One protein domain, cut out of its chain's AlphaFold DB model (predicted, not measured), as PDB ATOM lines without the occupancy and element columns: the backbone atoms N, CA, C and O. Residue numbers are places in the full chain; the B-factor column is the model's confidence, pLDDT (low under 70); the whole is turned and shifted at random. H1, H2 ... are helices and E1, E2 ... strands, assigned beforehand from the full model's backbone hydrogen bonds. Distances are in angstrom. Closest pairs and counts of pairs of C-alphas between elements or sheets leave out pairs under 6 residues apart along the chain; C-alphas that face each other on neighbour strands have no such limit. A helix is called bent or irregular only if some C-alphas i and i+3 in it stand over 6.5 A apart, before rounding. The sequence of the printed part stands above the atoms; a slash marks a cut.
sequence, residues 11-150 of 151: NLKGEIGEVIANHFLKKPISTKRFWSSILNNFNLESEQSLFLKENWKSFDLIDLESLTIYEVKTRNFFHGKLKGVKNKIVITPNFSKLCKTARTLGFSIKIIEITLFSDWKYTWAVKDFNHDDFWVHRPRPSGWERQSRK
ATOM      1  N   ASN A  11     -19.749  37.162   2.381       61.25
ATOM      2  CA  ASN A  11     -20.982  37.572   3.049       61.25
ATOM      3  C   ASN A  11     -21.816  36.379   3.537       61.25
ATOM      4  O   ASN A  11     -22.262  36.392   4.680       61.25
ATOM      5  N   LEU A  12     -21.924  35.302   2.746       72.81
ATOM      6  CA  LEU A  12     -22.748  34.136   3.104       72.81
ATOM      7  C   LEU A  12     -22.253  33.455   4.389       72.81
ATOM      8  O   LEU A  12     -23.030  33.020   5.234       72.81
ATOM      9  N   LYS A  13     -20.931  33.396   4.575       75.81
ATOM     10  CA  LYS A  13     -20.315  32.829   5.781       75.81
ATOM     11  C   LYS A  13     -20.619  33.660   7.036       75.81
ATOM     12  O   LYS A  13     -20.800  33.095   8.117       75.81
ATOM     13  N   GLY A  14     -20.625  34.987   6.902       77.44
ATOM     14  CA  GLY A  14     -21.016  35.897   7.982       77.44
ATOM     15  C   GLY A  14     -22.487  35.712   8.343       77.44
ATOM     16  O   GLY A  14     -22.809  35.478   9.503       77.44
ATOM     17  N   GLU A  15     -23.354  35.670   7.331       83.25
ATOM     18  CA  GLU A  15     -24.798  35.470   7.497       83.25
ATOM     19  C   GLU A  15     -25.149  34.139   8.168       83.25
ATOM     20  O   GLU A  15     -25.943  34.124   9.106       83.25
ATOM     21  N   ILE A  16     -24.517  33.031   7.762       87.06
ATOM     22  CA  ILE A  16     -24.685  31.731   8.437       87.06
ATOM     23  C   ILE A  16     -24.298  31.841   9.915       87.06
ATOM     24  O   ILE A  16     -24.998  31.316  10.780       87.06
ATOM     25  N   GLY A  17     -23.201  32.543  10.210       88.56
ATOM     26  CA  GLY A  17     -22.770  32.779  11.584       88.56
ATOM     27  C   GLY A  17     -23.824  33.518  12.401       88.56
ATOM     28  O   GLY A  17     -24.161  33.092  13.502       88.56
ATOM     29  N   GLU A  18     -24.371  34.605  11.865       88.81
ATOM     30  CA  GLU A  18     -25.399  35.402  12.544       88.81
ATOM     31  C   GLU A  18     -26.695  34.616  12.767       88.81
ATOM     32  O   GLU A  18     -27.318  34.746  13.820       88.81
ATOM     33  N   VAL A  19     -27.094  33.771  11.809       89.19
ATOM     34  CA  VAL A  19     -28.258  32.884  11.959       89.19
ATOM     35  C   VAL A  19     -28.038  31.891  13.099       89.19
ATOM     36  O   VAL A  19     -28.907  31.748  13.961       89.19
ATOM     37  N   ILE A  20     -26.870  31.244  13.142       90.75
ATOM     38  CA  ILE A  20     -26.505  30.318  14.222       90.75
ATOM     39  C   ILE A  20     -26.485  31.057  15.566       90.75
ATOM     40  O   ILE A  20     -27.110  30.610  16.524       90.75
ATOM     41  N   ALA A  21     -25.822  32.212  15.642       92.25
ATOM     42  CA  ALA A  21     -25.727  33.005  16.865       92.25
ATOM     43  C   ALA A  21     -27.106  33.418  17.410       92.25
ATOM     44  O   ALA A  21     -27.385  33.224  18.595       92.25
ATOM     45  N   ASN A  22     -27.994  33.919  16.545       88.94
ATOM     46  CA  ASN A  22     -29.356  34.289  16.932       88.94
ATOM     47  C   ASN A  22     -30.173  33.088  17.423       88.94
ATOM     48  O   ASN A  22     -30.923  33.223  18.389       88.94
ATOM     49  N   HIS A  23     -30.009  31.912  16.803       89.44
ATOM     50  CA  HIS A  23     -30.693  30.690  17.231       89.44
ATOM     51  C   HIS A  23     -30.372  30.323  18.689       89.44
ATOM     52  O   HIS A  23     -31.272  29.936  19.438       89.44
ATOM     53  N   PHE A  24     -29.111  30.479  19.109       88.12
ATOM     54  CA  PHE A  24     -28.690  30.137  20.471       88.12
ATOM     55  C   PHE A  24     -28.955  31.237  21.499       88.12
ATOM     56  O   PHE A  24     -29.336  30.919  22.626       88.12
ATOM     57  N   LEU A  25     -28.770  32.510  21.143       87.69
ATOM     58  CA  LEU A  25     -28.918  33.604  22.105       87.69
ATOM     59  C   LEU A  25     -30.374  34.030  22.331       87.69
ATOM     60  O   LEU A  25     -30.685  34.507  23.420       87.69
ATOM     61  N   LYS A  26     -31.266  33.832  21.348       78.56
ATOM     62  CA  LYS A  26     -32.728  34.094  21.365       78.56
ATOM     63  C   LYS A  26     -33.189  35.541  21.605       78.56
ATOM     64  O   LYS A  26     -34.230  35.914  21.078       78.56
ATOM     65  N   LYS A  27     -32.457  36.330  22.388       82.44
ATOM     66  CA  LYS A  27     -32.760  37.721  22.757       82.44
ATOM     67  C   LYS A  27     -32.133  38.792  21.852       82.44
ATOM     68  O   LYS A  27     -32.805  39.791  21.604       82.44
ATOM     69  N   PRO A  28     -30.888  38.641  21.358       86.75
ATOM     70  CA  PRO A  28     -30.257  39.690  20.570       86.75
ATOM     71  C   PRO A  28     -30.994  39.948  19.259       86.75
ATOM     72  O   PRO A  28     -31.471  39.031  18.589       86.75
ATOM     73  N   ILE A  29     -31.015  41.213  18.864       87.12
ATOM     74  CA  ILE A  29     -31.561  41.662  17.593       87.12
ATOM     75  C   ILE A  29     -30.405  41.758  16.600       87.12
ATOM     76  O   ILE A  29     -29.399  42.415  16.867       87.12
ATOM     77  N   SER A  30     -30.558  41.129  15.434       86.62
ATOM     78  CA  SER A  30     -29.629  41.344  14.323       86.62
ATOM     79  C   SER A  30     -29.712  42.787  13.855       86.62
ATOM     80  O   SER A  30     -30.783  43.263  13.462       86.62
ATOM     81  N   THR A  31     -28.567  43.460  13.840       84.00
ATOM     82  CA  THR A  31     -28.472  44.846  13.392       84.00
ATOM     83  C   THR A  31     -28.926  44.966  11.946       84.00
ATOM     84  O   THR A  31     -29.670  45.872  11.627       84.00
ATOM     85  N   LYS A  32     -28.661  43.994  11.069       80.62
ATOM     86  CA  LYS A  32     -29.125  44.027   9.666       80.62
ATOM     87  C   LYS A  32     -30.642  44.181   9.492       80.62
ATOM     88  O   LYS A  32     -31.082  44.625   8.435       80.62
ATOM     89  N   ARG A  33     -31.441  43.810  10.498       72.50
ATOM     90  CA  ARG A  33     -32.912  43.949  10.515       72.50
ATOM     91  C   ARG A  33     -33.395  45.043  11.471       72.50
ATOM     92  O   ARG A  33     -34.592  45.161  11.723       72.50
ATOM     93  N   PHE A  34     -32.465  45.804  12.028       74.56
ATOM     94  CA  PHE A  34     -32.703  46.792  13.059       74.56
ATOM     95  C   PHE A  34     -33.225  48.094  12.463       74.56
ATOM     96  O   PHE A  34     -32.689  48.629  11.493       74.56
ATOM     97  N   TRP A  35     -34.264  48.625  13.093       75.88
ATOM     98  CA  TRP A  35     -34.811  49.943  12.806       75.88
ATOM     99  C   TRP A  35     -34.597  50.792  14.046       75.88
ATOM    100  O   TRP A  35     -34.927  50.350  15.140       75.88
ATOM    101  N   SER A  36     -34.070  52.008  13.906       75.00
ATOM    102  CA  SER A  36     -33.765  52.868  15.062       75.00
ATOM    103  C   SER A  36     -34.984  53.163  15.945       75.00
ATOM    104  O   SER A  36     -34.818  53.441  17.128       75.00
ATOM    105  N   SER A  37     -36.202  53.053  15.405       80.81
ATOM    106  CA  SER A  37     -37.458  53.160  16.154       80.81
ATOM    107  C   SER A  37     -37.625  52.087  17.232       80.81
ATOM    108  O   SER A  37     -38.295  52.345  18.228       80.81
ATOM    109  N   ILE A  38     -36.993  50.916  17.084       83.06
ATOM    110  CA  ILE A  38     -37.080  49.830  18.068       83.06
ATOM    111  C   ILE A  38     -36.459  50.221  19.413       83.06
ATOM    112  O   ILE A  38     -36.874  49.703  20.442       83.06
ATOM    113  N   LEU A  39     -35.518  51.176  19.414       84.69
ATOM    114  CA  LEU A  39     -34.880  51.697  20.625       84.69
ATOM    115  C   LEU A  39     -35.895  52.324  21.589       84.69
ATOM    116  O   LEU A  39     -35.659  52.313  22.790       84.69
ATOM    117  N   ASN A  40     -37.030  52.824  21.086       84.31
ATOM    118  CA  ASN A  40     -38.076  53.434  21.914       84.31
ATOM    119  C   ASN A  40     -38.791  52.418  22.823       84.31
ATOM    120  O   ASN A  40     -39.475  52.821  23.756       84.31
ATOM    121  N   ASN A  41     -38.642  51.117  22.553       87.44
ATOM    122  CA  ASN A  41     -39.240  50.049  23.355       87.44
ATOM    123  C   ASN A  41     -38.353  49.616  24.532       87.44
ATOM    124  O   ASN A  41     -38.752  48.744  25.299       87.44
ATOM    125  N   PHE A  42     -37.152  50.185  24.662       87.62
ATOM    126  CA  PHE A  42     -36.176  49.804  25.679       87.62
ATOM    127  C   PHE A  42     -35.825  50.998  26.560       87.62
ATOM    128  O   PHE A  42     -35.748  52.135  26.097       87.62
ATOM    129  N   ASN A  43     -35.587  50.727  27.843       90.88
ATOM    130  CA  ASN A  43     -35.193  51.742  28.813       90.88
ATOM    131  C   ASN A  43     -33.689  52.037  28.698       90.88
ATOM    132  O   ASN A  43     -32.891  51.545  29.494       90.88
ATOM    133  N   LEU A  44     -33.311  52.779  27.659       92.19
ATOM    134  CA  LEU A  44     -31.934  53.199  27.401       92.19
ATOM    135  C   LEU A  44     -31.715  54.635  27.868       92.19
ATOM    136  O   LEU A  44     -32.567  55.501  27.658       92.19
ATOM    137  N   GLU A  45     -30.532  54.910  28.406       94.75
ATOM    138  CA  GLU A  45     -30.111  56.285  28.663       94.75
ATOM    139  C   GLU A  45     -29.944  57.060  27.346       94.75
ATOM    140  O   GLU A  45     -29.667  56.489  26.284       94.75
ATOM    141  N   SER A  46     -30.079  58.388  27.401       93.38
ATOM    142  CA  SER A  46     -29.997  59.245  26.209       93.38
ATOM    143  C   SER A  46     -28.698  59.044  25.424       93.38
ATOM    144  O   SER A  46     -28.731  58.964  24.195       93.38
ATOM    145  N   GLU A  47     -27.566  58.904  26.119       95.31
ATOM    146  CA  GLU A  47     -26.259  58.694  25.489       95.31
ATOM    147  C   GLU A  47     -26.149  57.313  24.824       95.31
ATOM    148  O   GLU A  47     -25.639  57.202  23.707       95.31
ATOM    149  N   GLN A  48     -26.700  56.269  25.452       95.06
ATOM    150  CA  GLN A  48     -26.762  54.919  24.881       95.06
ATOM    151  C   GLN A  48     -27.622  54.898  23.614       95.06
ATOM    152  O   GLN A  48     -27.222  54.340  22.589       95.06
ATOM    153  N   SER A  49     -28.791  55.544  23.659       92.75
ATOM    154  CA  SER A  49     -29.704  55.644  22.516       92.75
ATOM    155  C   SER A  49     -29.066  56.401  21.349       92.75
ATOM    156  O   SER A  49     -29.133  55.938  20.206       92.75
ATOM    157  N   LEU A  50     -28.405  57.535  21.618       92.69
ATOM    158  CA  LEU A  50     -27.707  58.322  20.600       92.69
ATOM    159  C   LEU A  50     -26.568  57.521  19.957       92.69
ATOM    160  O   LEU A  50     -26.514  57.403  18.732       92.69
ATOM    161  N   PHE A  51     -25.726  56.893  20.779       94.00
ATOM    162  CA  PHE A  51     -24.636  56.045  20.307       94.00
ATOM    163  C   PHE A  51     -25.135  54.936  19.378       94.00
ATOM    164  O   PHE A  51     -24.576  54.733  18.295       94.00
ATOM    165  N   LEU A  52     -26.205  54.237  19.772       91.31
ATOM    166  CA  LEU A  52     -26.784  53.179  18.956       91.31
ATOM    167  C   LEU A  52     -27.379  53.726  17.661       91.31
ATOM    168  O   LEU A  52     -27.115  53.142  16.616       91.31
ATOM    169  N   LYS A  53     -28.103  54.851  17.673       89.00
ATOM    170  CA  LYS A  53     -28.652  55.473  16.448       89.00
ATOM    171  C   LYS A  53     -27.573  55.774  15.408       89.00
ATOM    172  O   LYS A  53     -27.804  55.545  14.221       89.00
ATOM    173  N   GLU A  54     -26.412  56.236  15.853       89.00
ATOM    174  CA  GLU A  54     -25.292  56.590  14.979       89.00
ATOM    175  C   GLU A  54     -24.486  55.372  14.506       89.00
ATOM    176  O   GLU A  54     -23.976  55.370  13.385       89.00
ATOM    177  N   ASN A  55     -24.378  54.324  15.333       89.00
ATOM    178  CA  ASN A  55     -23.364  53.281  15.139       89.00
ATOM    179  C   ASN A  55     -23.901  51.853  14.988       89.00
ATOM    180  O   ASN A  55     -23.102  50.962  14.699       89.00
ATOM    181  N   TRP A  56     -25.209  51.601  15.129       85.56
ATOM    182  CA  TRP A  56     -25.775  50.241  15.186       85.56
ATOM    183  C   TRP A  56     -25.374  49.333  14.015       85.56
ATOM    184  O   TRP A  56     -25.165  48.142  14.213       85.56
ATOM    185  N   LYS A  57     -25.199  49.884  12.806       83.19
ATOM    186  CA  LYS A  57     -24.773  49.133  11.606       83.19
ATOM    187  C   LYS A  57     -23.349  48.575  11.684       83.19
ATOM    188  O   LYS A  57     -22.953  47.810  10.811       83.19
ATOM    189  N   SER A  58     -22.570  48.998  12.675       85.75
ATOM    190  CA  SER A  58     -21.182  48.570  12.870       85.75
ATOM    191  C   SER A  58     -21.047  47.317  13.736       85.75
ATOM    192  O   SER A  58     -19.927  46.847  13.918       85.75
ATOM    193  N   PHE A  59     -22.152  46.821  14.293       87.50
ATOM    194  CA  PHE A  59     -22.206  45.625  15.133       87.50
ATOM    195  C   PHE A  59     -23.042  44.556  14.443       87.50
ATOM    196  O   PHE A  59     -23.879  44.901  13.614       87.50
ATOM    197  N   ASP A  60     -22.871  43.284  14.797       89.75
ATOM    198  CA  ASP A  60     -23.668  42.206  14.201       89.75
ATOM    199  C   ASP A  60     -24.998  41.997  14.943       89.75
ATOM    200  O   ASP A  60     -26.065  41.988  14.319       89.75
ATOM    201  N   LEU A  61     -24.958  41.862  16.275       92.12
ATOM    202  CA  LEU A  61     -26.151  41.677  17.110       92.12
ATOM    203  C   LEU A  61     -26.102  42.552  18.368       92.12
ATOM    204  O   LEU A  61     -25.029  42.814  18.915       92.12
ATOM    205  N   ILE A  62     -27.270  42.959  18.864       92.44
ATOM    206  CA  ILE A  62     -27.394  43.761  20.090       92.44
ATOM    207  C   ILE A  62     -28.534  43.212  20.950       92.44
ATOM    208  O   ILE A  62     -29.663  43.090  20.479       92.44
ATOM    209  N   ASP A  63     -28.242  42.898  22.208       93.50
ATOM    210  CA  ASP A  63     -29.233  42.650  23.257       93.50
ATOM    211  C   ASP A  63     -29.413  43.937  24.068       93.50
ATOM    212  O   ASP A  63     -28.502  44.383  24.770       93.50
ATOM    213  N   LEU A  64     -30.578  44.563  23.909       91.31
ATOM    214  CA  LEU A  64     -30.902  45.844  24.531       91.31
ATOM    215  C   LEU A  64     -31.371  45.696  25.983       91.31
ATOM    216  O   LEU A  64     -31.313  46.674  26.720       91.31
ATOM    217  N   GLU A  65     -31.793  44.501  26.413       90.88
ATOM    218  CA  GLU A  65     -32.158  44.249  27.814       90.88
ATOM    219  C   GLU A  65     -30.906  44.102  28.677       90.88
ATOM    220  O   GLU A  65     -30.828  44.654  29.771       90.88
ATOM    221  N   SER A  66     -29.912  43.358  28.180       92.75
ATOM    222  CA  SER A  66     -28.657  43.112  28.902       92.75
ATOM    223  C   SER A  66     -27.540  44.093  28.542       92.75
ATOM    224  O   SER A  66     -26.391  43.870  28.932       92.75
ATOM    225  N   LEU A  67     -27.842  45.121  27.738       94.25
ATOM    226  CA  LEU A  67     -26.875  46.074  27.179       94.25
ATOM    227  C   LEU A  67     -25.626  45.366  26.637       94.25
ATOM    228  O   LEU A  67     -24.490  45.709  26.961       94.25
ATOM    229  N   THR A  68     -25.821  44.315  25.841       95.12
ATOM    230  CA  THR A  68     -24.715  43.508  25.319       95.12
ATOM    231  C   THR A  68     -24.645  43.589  23.804       95.12
ATOM    232  O   THR A  68     -25.597  43.268  23.100       95.12
ATOM    233  N   ILE A  69     -23.483  43.982  23.294       94.31
ATOM    234  CA  ILE A  69     -23.177  43.983  21.867       94.31
ATOM    235  C   ILE A  69     -22.400  42.711  21.545       94.31
ATOM    236  O   ILE A  69     -21.402  42.400  22.205       94.31
ATOM    237  N   TYR A  70     -22.841  42.000  20.513       92.44
ATOM    238  CA  TYR A  70     -22.194  40.795  20.025       92.44
ATOM    239  C   TYR A  70     -21.634  41.013  18.625       92.44
ATOM    240  O   TYR A  70     -22.340  41.445  17.715       92.44
ATOM    241  N   GLU A  71     -20.377  40.630  18.451       90.31
ATOM    242  CA  GLU A  71     -19.752  40.514  17.137       90.31
ATOM    243  C   GLU A  71     -19.593  39.039  16.784       90.31
ATOM    244  O   GLU A  71     -19.031  38.247  17.553       90.31
ATOM    245  N   VAL A  72     -20.059  38.661  15.604       89.62
ATOM    246  CA  VAL A  72     -20.065  37.287  15.125       89.62
ATOM    247  C   VAL A  72     -18.859  37.051  14.230       89.62
ATOM    248  O   VAL A  72     -18.555  37.785  13.286       89.62
ATOM    249  N   LYS A  73     -18.116  35.989  14.535       86.44
ATOM    250  CA  LYS A  73     -16.875  35.657  13.840       86.44
ATOM    251  C   LYS A  73     -16.874  34.201  13.431       86.44
ATOM    252  O   LYS A  73     -16.480  33.307  14.179       86.44
ATOM    253  N   THR A  74     -17.262  33.983  12.180       85.06
ATOM    254  CA  THR A  74     -17.298  32.656  11.568       85.06
ATOM    255  C   THR A  74     -15.935  32.268  10.998       85.06
ATOM    256  O   THR A  74     -15.295  33.015  10.244       85.06
ATOM    257  N   ARG A  75     -15.496  31.045  11.285       81.44
ATOM    258  CA  ARG A  75     -14.228  30.435  10.870       81.44
ATOM    259  C   ARG A  75     -14.467  29.058  10.266       81.44
ATOM    260  O   ARG A  75     -15.485  28.429  10.505       81.44
ATOM    261  N   ASN A  76     -13.498  28.626   9.470       79.19
ATOM    262  CA  ASN A  76     -13.548  27.380   8.717       79.19
ATOM    263  C   ASN A  76     -12.371  26.507   9.161       79.19
ATOM    264  O   ASN A  76     -11.214  26.912   8.987       79.19
ATOM    265  N   PHE A  77     -12.668  25.337   9.723       76.12
ATOM    266  CA  PHE A  77     -11.694  24.304  10.054       76.12
ATOM    267  C   PHE A  77     -11.809  23.171   9.034       76.12
ATOM    268  O   PHE A  77     -12.677  22.307   9.128       76.12
ATOM    269  N   PHE A  78     -10.937  23.196   8.026       68.88
ATOM    270  CA  PHE A  78     -10.899  22.182   6.972       68.88
ATOM    271  C   PHE A  78      -9.489  21.612   6.873       68.88
ATOM    272  O   PHE A  78      -8.515  22.357   6.988       68.88
ATOM    273  N   HIS A  79      -9.378  20.310   6.608       64.00
ATOM    274  CA  HIS A  79      -8.095  19.610   6.448       64.00
ATOM    275  C   HIS A  79      -7.154  19.769   7.661       64.00
ATOM    276  O   HIS A  79      -5.955  19.998   7.508       64.00
ATOM    277  N   GLY A  80      -7.704  19.710   8.880       62.00
ATOM    278  CA  GLY A  80      -6.922  19.763  10.122       62.00
ATOM    279  C   GLY A  80      -6.285  21.122  10.442       62.00
ATOM    280  O   GLY A  80      -5.418  21.192  11.311       62.00
ATOM    281  N   LYS A  81      -6.670  22.207   9.753       63.81
ATOM    282  CA  LYS A  81      -6.134  23.559   9.988       63.81
ATOM    283  C   LYS A  81      -7.245  24.612   9.983       63.81
ATOM    284  O   LYS A  81      -8.140  24.597   9.136       63.81
ATOM    285  N   LEU A  82      -7.150  25.588  10.892       63.34
ATOM    286  CA  LEU A  82      -7.937  26.823  10.811       63.34
ATOM    287  C   LEU A  82      -7.413  27.666   9.641       63.34
ATOM    288  O   LEU A  82      -6.248  28.068   9.634       63.34
ATOM    289  N   LYS A  83      -8.262  27.969   8.653       57.81
ATOM    290  CA  LYS A  83      -7.904  28.926   7.591       57.81
ATOM    291  C   LYS A  83      -7.976  30.362   8.142       57.81
ATOM    292  O   LYS A  83      -9.072  30.879   8.351       57.81
ATOM    293  N   GLY A  84      -6.822  31.005   8.366       54.47
ATOM    294  CA  GLY A  84      -6.706  32.402   8.821       54.47
ATOM    295  C   GLY A  84      -5.364  32.729   9.497       54.47
ATOM    296  O   GLY A  84      -4.565  31.836   9.769       54.47
ATOM    297  N   VAL A  85      -5.104  34.016   9.769       51.19
ATOM    298  CA  VAL A  85      -3.905  34.483  10.495       51.19
ATOM    299  C   VAL A  85      -3.958  33.954  11.936       51.19
ATOM    300  O   VAL A  85      -4.793  34.405  12.711       51.19
ATOM    301  N   LYS A  86      -3.108  32.964  12.265       51.91
ATOM    302  CA  LYS A  86      -2.816  32.410  13.610       51.91
ATOM    303  C   LYS A  86      -3.893  32.687  14.671       51.91
ATOM    304  O   LYS A  86      -3.720  33.628  15.428       51.91
ATOM    305  N   ASN A  87      -4.956  31.882  14.755       53.09
ATOM    306  CA  ASN A  87      -5.952  31.826  15.852       53.09
ATOM    307  C   ASN A  87      -6.631  33.142  16.310       53.09
ATOM    308  O   ASN A  87      -7.625  33.082  17.034       53.09
ATOM    309  N   LYS A  88      -6.193  34.316  15.850       56.84
ATOM    310  CA  LYS A  88      -6.657  35.637  16.263       56.84
ATOM    311  C   LYS A  88      -7.755  36.116  15.341       56.84
ATOM    312  O   LYS A  88      -7.769  35.853  14.134       56.84
ATOM    313  N   ILE A  89      -8.768  36.719  15.935       63.72
ATOM    314  CA  ILE A  89      -9.922  37.203  15.191       63.72
ATOM    315  C   ILE A  89      -9.550  38.551  14.591       63.72
ATOM    316  O   ILE A  89      -8.957  39.392  15.259       63.72
ATOM    317  N   VAL A  90      -9.888  38.741  13.321       63.91
ATOM    318  CA  VAL A  90      -9.586  39.980  12.614       63.91
ATOM    319  C   VAL A  90     -10.725  40.972  12.807       63.91
ATOM    320  O   VAL A  90     -11.872  40.655  12.491       63.91
ATOM    321  N   ILE A  91     -10.402  42.165  13.304       69.88
ATOM    322  CA  ILE A  91     -11.341  43.288  13.461       69.88
ATOM    323  C   ILE A  91     -10.823  44.523  12.722       69.88
ATOM    324  O   ILE A  91      -9.620  44.654  12.470       69.88
ATOM    325  N   THR A  92     -11.721  45.433  12.351       66.88
ATOM    326  CA  THR A  92     -11.340  46.712  11.738       66.88
ATOM    327  C   THR A  92     -10.878  47.716  12.808       66.88
ATOM    328  O   THR A  92     -11.308  47.628  13.960       66.88
ATOM    329  N   PRO A  93     -10.021  48.699  12.469       62.38
ATOM    330  CA  PRO A  93      -9.588  49.725  13.425       62.38
ATOM    331  C   PRO A  93     -10.750  50.527  14.029       62.38
ATOM    332  O   PRO A  93     -10.755  50.797  15.230       62.38
ATOM    333  N   ASN A  94     -11.767  50.847  13.221       77.69
ATOM    334  CA  ASN A  94     -12.950  51.580  13.678       77.69
ATOM    335  C   ASN A  94     -13.752  50.785  14.715       77.69
ATOM    336  O   ASN A  94     -14.219  51.364  15.691       77.69
ATOM    337  N   PHE A  95     -13.837  49.462  14.563       80.06
ATOM    338  CA  PHE A  95     -14.542  48.596  15.505       80.06
ATOM    339  C   PHE A  95     -13.932  48.647  16.914       80.06
ATOM    340  O   PHE A  95     -14.658  48.737  17.901       80.06
ATOM    341  N   SER A  96     -12.597  48.682  17.025       82.44
ATOM    342  CA  SER A  96     -11.915  48.796  18.326       82.44
ATOM    343  C   SER A  96     -12.273  50.099  19.054       82.44
ATOM    344  O   SER A  96     -12.559  50.084  20.254       82.44
ATOM    345  N   LYS A  97     -12.327  51.228  18.329       85.62
ATOM    346  CA  LYS A  97     -12.747  52.520  18.898       85.62
ATOM    347  C   LYS A  97     -14.206  52.474  19.359       85.62
ATOM    348  O   LYS A  97     -14.487  52.869  20.487       85.62
ATOM    349  N   LEU A  98     -15.097  51.932  18.530       89.50
ATOM    350  CA  LEU A  98     -16.515  51.780  18.861       89.50
ATOM    351  C   LEU A  98     -16.733  50.905  20.100       89.50
ATOM    352  O   LEU A  98     -17.529  51.266  20.958       89.50
ATOM    353  N   CYS A  99     -15.977  49.814  20.250       89.19
ATOM    354  CA  CYS A  99     -16.048  48.960  21.438       89.19
ATOM    355  C   CYS A  99     -15.637  49.696  22.717       89.19
ATOM    356  O   CYS A  99     -16.229  49.474  23.770       89.19
ATOM    357  N   LYS A 100     -14.622  50.571  22.648       89.38
ATOM    358  CA  LYS A 100     -14.211  51.382  23.804       89.38
ATOM    359  C   LYS A 100     -15.316  52.354  24.213       89.38
ATOM    360  O   LYS A 100     -15.651  52.399  25.389       89.38
ATOM    361  N   THR A 101     -15.905  53.067  23.253       92.56
ATOM    362  CA  THR A 101     -17.019  53.992  23.514       92.56
ATOM    363  C   THR A 101     -18.262  53.265  24.026       92.56
ATOM    364  O   THR A 101     -18.885  53.704  24.984       92.56
ATOM    365  N   ALA A 102     -18.604  52.110  23.457       93.56
ATOM    366  CA  ALA A 102     -19.727  51.313  23.939       93.56
ATOM    367  C   ALA A 102     -19.537  50.898  25.411       93.56
ATOM    368  O   ALA A 102     -20.454  51.017  26.216       93.56
ATOM    369  N   ARG A 103     -18.322  50.492  25.804       94.06
ATOM    370  CA  ARG A 103     -18.019  50.135  27.199       94.06
ATOM    371  C   ARG A 103     -18.157  51.288  28.175       94.06
ATOM    372  O   ARG A 103     -18.650  51.073  29.274       94.06
ATOM    373  N   THR A 104     -17.728  52.494  27.795       95.75
ATOM    374  CA  THR A 104     -17.890  53.674  28.661       95.75
ATOM    375  C   THR A 104     -19.359  54.024  28.879       95.75
ATOM    376  O   THR A 104     -19.693  54.577  29.914       95.75
ATOM    377  N   LEU A 105     -20.229  53.643  27.939       96.00
ATOM    378  CA  LEU A 105     -21.685  53.797  28.021       96.00
ATOM    379  C   LEU A 105     -22.385  52.618  28.726       96.00
ATOM    380  O   LEU A 105     -23.610  52.526  28.704       96.00
ATOM    381  N   GLY A 106     -21.625  51.692  29.318       95.38
ATOM    382  CA  GLY A 106     -22.163  50.556  30.069       95.38
ATOM    383  C   GLY A 106     -22.464  49.306  29.239       95.38
ATOM    384  O   GLY A 106     -22.965  48.330  29.796       95.38
ATOM    385  N   PHE A 107     -22.137  49.274  27.942       95.38
ATOM    386  CA  PHE A 107     -22.331  48.063  27.145       95.38
ATOM    387  C   PHE A 107     -21.263  47.001  27.442       95.38
ATOM    388  O   PHE A 107     -20.054  47.253  27.372       95.38
ATOM    389  N   SER A 108     -21.710  45.766  27.655       94.69
ATOM    390  CA  SER A 108     -20.845  44.588  27.588       94.69
ATOM    391  C   SER A 108     -20.578  44.232  26.126       94.69
ATOM    392  O   SER A 108     -21.496  44.190  25.312       94.69
ATOM    393  N   ILE A 109     -19.327  43.929  25.779       93.06
ATOM    394  CA  ILE A 109     -18.950  43.537  24.414       93.06
ATOM    395  C   ILE A 109     -18.507  42.085  24.423       93.06
ATOM    396  O   ILE A 109     -17.528  41.740  25.095       93.06
ATOM    397  N   LYS A 110     -19.204  41.255  23.651       92.69
ATOM    398  CA  LYS A 110     -18.933  39.826  23.521       92.69
ATOM    399  C   LYS A 110     -18.666  39.457  22.072       92.69
ATOM    400  O   LYS A 110     -19.153  40.086  21.137       92.69
ATOM    401  N   ILE A 111     -17.882  38.409  21.891       90.00
ATOM    402  CA  ILE A 111     -17.566  37.841  20.590       90.00
ATOM    403  C   ILE A 111     -18.132  36.435  20.538       90.00
ATOM    404  O   ILE A 111     -17.919  35.637  21.453       90.00
ATOM    405  N   ILE A 112     -18.833  36.138  19.453       90.69
ATOM    406  CA  ILE A 112     -19.361  34.812  19.171       90.69
ATOM    407  C   ILE A 112     -18.458  34.179  18.126       90.69
ATOM    408  O   ILE A 112     -18.451  34.562  16.954       90.69
ATOM    409  N   GLU A 113     -17.672  33.206  18.558       89.12
ATOM    410  CA  GLU A 113     -16.836  32.413  17.672       89.12
ATOM    411  C   GLU A 113     -17.630  31.228  17.158       89.12
ATOM    412  O   GLU A 113     -18.089  30.414  17.952       89.12
ATOM    413  N   ILE A 114     -17.744  31.099  15.839       89.56
ATOM    414  CA  ILE A 114     -18.366  29.936  15.200       89.56
ATOM    415  C   ILE A 114     -17.317  29.269  14.327       89.56
ATOM    416  O   ILE A 114     -16.746  29.903  13.441       89.56
ATOM    417  N   THR A 115     -17.058  27.988  14.564       87.75
ATOM    418  CA  THR A 115     -16.127  27.196  13.753       87.75
ATOM    419  C   THR A 115     -16.903  26.133  12.999       87.75
ATOM    420  O   THR A 115     -17.473  25.243  13.619       87.75
ATOM    421  N   LEU A 116     -16.922  26.243  11.671       86.12
ATOM    422  CA  LEU A 116     -17.525  25.268  10.765       86.12
ATOM    423  C   LEU A 116     -16.503  24.177  10.423       86.12
ATOM    424  O   LEU A 116     -15.368  24.495  10.045       86.12
ATOM    425  N   PHE A 117     -16.916  22.917  10.534       84.12
ATOM    426  CA  PHE A 117     -16.119  21.734  10.210       84.12
ATOM    427  C   PHE A 117     -16.536  21.143   8.856       84.12
ATOM    428  O   PHE A 117     -17.600  21.447   8.314       84.12
ATOM    429  N   SER A 118     -15.679  20.293   8.287       77.38
ATOM    430  CA  SER A 118     -15.892  19.688   6.967       77.38
ATOM    431  C   SER A 118     -17.090  18.740   6.877       77.38
ATOM    432  O   SER A 118     -17.563  18.475   5.779       77.38
ATOM    433  N   ASP A 119     -17.579  18.236   8.007       81.19
ATOM    434  CA  ASP A 119     -18.717  17.320   8.123       81.19
ATOM    435  C   ASP A 119     -20.041  18.048   8.418       81.19
ATOM    436  O   ASP A 119     -20.965  17.450   8.964       81.19
ATOM    437  N   TRP A 120     -20.131  19.342   8.087       73.69
ATOM    438  CA  TRP A 120     -21.282  20.217   8.365       73.69
ATOM    439  C   TRP A 120     -21.598  20.419   9.853       73.69
ATOM    440  O   TRP A 120     -22.583  21.081  10.188       73.69
ATOM    441  N   LYS A 121     -20.752  19.920  10.761       86.19
ATOM    442  CA  LYS A 121     -20.831  20.261  12.180       86.19
ATOM    443  C   LYS A 121     -20.248  21.642  12.431       86.19
ATOM    444  O   LYS A 121     -19.460  22.179  11.647       86.19
ATOM    445  N   TYR A 122     -20.608  22.208  13.572       89.94
ATOM    446  CA  TYR A 122     -20.027  23.446  14.050       89.94
ATOM    447  C   TYR A 122     -19.897  23.442  15.569       89.94
ATOM    448  O   TYR A 122     -20.656  22.785  16.278       89.94
ATOM    449  N   THR A 123     -18.932  24.208  16.061       90.88
ATOM    450  CA  THR A 123     -18.847  24.596  17.470       90.88
ATOM    451  C   THR A 123     -19.066  26.088  17.567       90.88
ATOM    452  O   THR A 123     -18.649  26.834  16.674       90.88
ATOM    453  N   TRP A 124     -19.654  26.528  18.669       92.06
ATOM    454  CA  TRP A 124     -19.793  27.939  18.968       92.06
ATOM    455  C   TRP A 124     -19.363  28.224  20.405       92.06
ATOM    456  O   TRP A 124     -19.470  27.359  21.273       92.06
ATOM    457  N   ALA A 125     -18.840  29.421  20.641       91.00
ATOM    458  CA  ALA A 125     -18.480  29.891  21.969       91.00
ATOM    459  C   ALA A 125     -18.720  31.395  22.065       91.00
ATOM    460  O   ALA A 125     -18.454  32.131  21.113       91.00
ATOM    461  N   VAL A 126     -19.179  31.847  23.230       91.75
ATOM    462  CA  VAL A 126     -19.280  33.269  23.562       91.75
ATOM    463  C   VAL A 126     -18.129  33.620  24.486       91.75
ATOM    464  O   VAL A 126     -17.919  32.949  25.496       91.75
ATOM    465  N   LYS A 127     -17.382  34.664  24.144       91.19
ATOM    466  CA  LYS A 127     -16.262  35.163  24.945       91.19
ATOM    467  C   LYS A 127     -16.414  36.655  25.165       91.19
ATOM    468  O   LYS A 127     -16.971  37.349  24.316       91.19
ATOM    469  N   ASP A 128     -15.892  37.156  26.273       90.38
ATOM    470  CA  ASP A 128     -15.750  38.596  26.441       90.38
ATOM    471  C   ASP A 128     -14.724  39.134  25.446       90.38
ATOM    472  O   ASP A 128     -13.717  38.492  25.139       90.38
ATOM    473  N   PHE A 129     -14.992  40.317  24.898       86.12
ATOM    474  CA  PHE A 129     -14.053  40.948  23.986       86.12
ATOM    475  C   PHE A 129     -12.782  41.340  24.752       86.12
ATOM    476  O   PHE A 129     -12.812  42.184  25.642       86.12
ATOM    477  N   ASN A 130     -11.636  40.789  24.388       82.69
ATOM    478  CA  ASN A 130     -10.353  41.230  24.920       82.69
ATOM    479  C   ASN A 130      -9.442  41.611  23.766       82.69
ATOM    480  O   ASN A 130      -9.044  40.740  23.012       82.69
ATOM    481  N   HIS A 131      -9.089  42.892  23.648       74.75
ATOM    482  CA  HIS A 131      -8.322  43.441  22.527       74.75
ATOM    483  C   HIS A 131      -7.055  42.633  22.181       74.75
ATOM    484  O   HIS A 131      -6.712  42.521  21.003       74.75
ATOM    485  N   ASP A 132      -6.401  42.025  23.172       75.56
ATOM    486  CA  ASP A 132      -5.153  41.273  22.991       75.56
ATOM    487  C   ASP A 132      -5.337  39.941  22.237       75.56
ATOM    488  O   ASP A 132      -4.412  39.456  21.564       75.56
ATOM    489  N   ASP A 133      -6.555  39.398  22.249       69.25
ATOM    490  CA  ASP A 133      -6.929  38.165  21.546       69.25
ATOM    491  C   ASP A 133      -7.197  38.396  20.044       69.25
ATOM    492  O   ASP A 133      -7.327  37.448  19.257       69.25
ATOM    493  N   PHE A 134      -7.223  39.661  19.605       68.44
ATOM    494  CA  PHE A 134      -7.598  40.058  18.248       68.44
ATOM    495  C   PHE A 134      -6.407  40.615  17.476       68.44
ATOM    496  O   PHE A 134      -5.443  41.154  18.019       68.44
ATOM    497  N   TRP A 135      -6.476  40.473  16.158       68.94
ATOM    498  CA  TRP A 135      -5.563  41.139  15.244       68.94
ATOM    499  C   TRP A 135      -6.324  42.248  14.529       68.94
ATOM    500  O   TRP A 135      -7.212  41.993  13.716       68.94
ATOM    501  N   VAL A 136      -5.992  43.497  14.836       63.78
ATOM    502  CA  VAL A 136      -6.581  44.635  14.132       63.78
ATOM    503  C   VAL A 136      -5.986  44.674  12.727       63.78
ATOM    504  O   VAL A 136      -4.775  44.850  12.562       63.78
ATOM    505  N   HIS A 137      -6.823  44.492  11.703       62.78
ATOM    506  CA  HIS A 137      -6.369  44.584  10.319       62.78
ATOM    507  C   HIS A 137      -5.845  46.008  10.103       62.78
ATOM    508  O   HIS A 137      -6.603  46.973  10.204       62.78
ATOM    509  N   ARG A 138      -4.554  46.167   9.780       56.50
ATOM    510  CA  ARG A 138      -4.071  47.453   9.252       56.50
ATOM    511  C   ARG A 138      -4.878  47.754   7.990       56.50
ATOM    512  O   ARG A 138      -5.055  46.815   7.210       56.50
ATOM    513  N   PRO A 139      -5.393  48.975   7.775       53.41
ATOM    514  CA  PRO A 139      -6.169  49.287   6.579       53.41
ATOM    515  C   PRO A 139      -5.447  48.728   5.351       53.41
ATOM    516  O   PRO A 139      -4.224  48.851   5.233       53.41
ATOM    517  N   ARG A 140      -6.176  47.988   4.502       47.78
ATOM    518  CA  ARG A 140      -5.577  47.456   3.276       47.78
ATOM    519  C   ARG A 140      -4.980  48.650   2.537       47.78
ATOM    520  O   ARG A 140      -5.724  49.612   2.344       47.78
ATOM    521  N   PRO A 141      -3.711  48.581   2.098       42.41
ATOM    522  CA  PRO A 141      -3.163  49.644   1.286       42.41
ATOM    523  C   PRO A 141      -4.101  49.846   0.100       42.41
ATOM    524  O   PRO A 141      -4.563  48.852  -0.502       42.41
ATOM    525  N   SER A 142      -4.415  51.107  -0.175       48.00
ATOM    526  CA  SER A 142      -5.173  51.516  -1.352       48.00
ATOM    527  C   SER A 142      -4.553  50.885  -2.607       48.00
ATOM    528  O   SER A 142      -3.380  50.499  -2.617       48.00
ATOM    529  N   GLY A 143      -5.330  50.738  -3.686       42.78
ATOM    530  CA  GLY A 143      -4.801  50.201  -4.951       42.78
ATOM    531  C   GLY A 143      -3.516  50.916  -5.398       42.78
ATOM    532  O   GLY A 143      -2.600  50.276  -5.909       42.78
ATOM    533  N   TRP A 144      -3.416  52.206  -5.073       45.19
ATOM    534  CA  TRP A 144      -2.270  53.076  -5.318       45.19
ATOM    535  C   TRP A 144      -1.030  52.716  -4.474       45.19
ATOM    536  O   TRP A 144       0.072  52.578  -5.002       45.19
ATOM    537  N   GLU A 145      -1.199  52.445  -3.177       39.69
ATOM    538  CA  GLU A 145      -0.108  51.991  -2.293       39.69
ATOM    539  C   GLU A 145       0.406  50.583  -2.635       39.69
ATOM    540  O   GLU A 145       1.540  50.226  -2.316       39.69
ATOM    541  N   ARG A 146      -0.412  49.750  -3.289       50.78
ATOM    542  CA  ARG A 146       0.046  48.443  -3.790       50.78
ATOM    543  C   ARG A 146       0.864  48.567  -5.068       50.78
ATOM    544  O   ARG A 146       1.751  47.748  -5.283       50.78
ATOM    545  N   GLN A 147       0.552  49.552  -5.908       49.06
ATOM    546  CA  GLN A 147       1.290  49.822  -7.142       49.06
ATOM    547  C   GLN A 147       2.653  50.464  -6.854       49.06
ATOM    548  O   GLN A 147       3.634  50.086  -7.486       49.06
ATOM    549  N   SER A 148       2.746  51.355  -5.863       51.25
ATOM    550  CA  SER A 148       4.021  51.974  -5.462       51.25
ATOM    551  C   SER A 148       5.004  51.003  -4.802       51.25
ATOM    552  O   SER A 148       6.203  51.167  -4.964       51.25
ATOM    553  N   ARG A 149       4.522  49.951  -4.125       52.03
ATOM    554  CA  ARG A 149       5.370  48.894  -3.530       52.03
ATOM    555  C   ARG A 149       5.881  47.841  -4.518       52.03
ATOM    556  O   ARG A 149       6.609  46.943  -4.111       52.03
ATOM    557  N   LYS A 150       5.438  47.892  -5.777       53.62
ATOM    558  CA  LYS A 150       5.904  47.004  -6.856       53.62
ATOM    559  C   LYS A 150       6.985  47.646  -7.736       53.62
ATOM    560  O   LYS A 150       7.396  47.009  -8.701       53.62
TER     561      LYS A 150
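Overview. This is residues 11 to 150 of the 151 residues of an uncharacterized protein of Parcubacteria group bacterium (UniProt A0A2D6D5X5). A twisted wall of four strands, E1, E2, E4 and E5, has the long helix H1 packed over one face and H4 over part of the opposite face, with H3 side by side with H4 and H2 beyond H3. A small pair of strands, E3 and E6, lies next to this body, and a tail follows E6, with residues 142 to 148 sticking out. The printed part has 140 residues with five named helices and six named strands, in the order H1 H2 H3 E1 E2 E3 H4 E4 E5 E6 H5; the class is mixed, helices and strands. The larger sheet runs E1, E2, E4, E5 and is mixed; E3 and E6 are parallel. The whole is compact, with a radius of gyration of the C-alphas of 16.7 A and spans of 50 by 43 by 26 A.

Arrangement. In the larger sheet, inner strands E2, residues 68 to 78, and E4, residues 108 to 117, are parallel at 19 degrees; N 73 and O 112 are 2.8 A apart, within hydrogen-bond range. Edge strand E5, residues 122 to 128, forms a hairpin with E4, antiparallel at 161 degrees, with N 113 and O 125 at 2.9 A. Edge strand E1, residues 61 to 63, forms a hairpin with E2, antiparallel at 141 degrees, with N 61 and O 70 at 3.0 A. H1, residues 11 to 25, is on this sheet; its closest C-alphas to E2 are those of Gly 17 and Thr 74, 5.5 A. H4, residues 93 to 104, is on the opposite face, over E2 and E4; the C-alphas of Cys 99 and Ile 109 are its closest to E4, 6.8 A. H3, residues 46 to 58, touches H4 at a shallow tilt of 24 degrees, opposite ways, closest at the C-alphas of Ser 58 and Phe 95, 7.1 A. H2, residues 36 to 41, forms a helical hairpin with H3; they only just touch, with 3 pairs of C-alphas within 8 A, made by residues 49 to 53 of H3 alone, closest at Ser 36 and Lys 53, 5.9 A. E3, residues 89 to 91, and E6, residues 134 to 136, are parallel at 34 degrees, with N 135 and O 89 at 2.9 A. H5, residues 143 to 148, touches no helix. Every O i to N i+4 pair is within hydrogen-bond range in H1 and H5, against 7 of 9 in H3, 7 of 8 in H4 and 0 of 2 in H2, where 3 of 3 O i to N i+3 pairs are.

Along the chain. E2 is 31.3 A long, E4 29.1 A and E5 20.0 A; H1 is 21.0 A, H3 19.2 A and H4 17.8 A. H3 is irregular, with C-alphas 54 and 57 8.2 A apart. H1 begins at C-alpha 11, (-20.982, 37.572, 3.049), and H5 ends at C-alpha 148, (4.021, 51.974, -5.462).

Size, cuts and confidence. The C-alphas farthest apart, those of Asn 43 and Lys 150, are 54.6 A apart. The printed part has no cut and no long link. The mean pLDDT of the printed part is 79.8; it is under 70 at residue 11, residues 78 to 93 and residues 133 to 150.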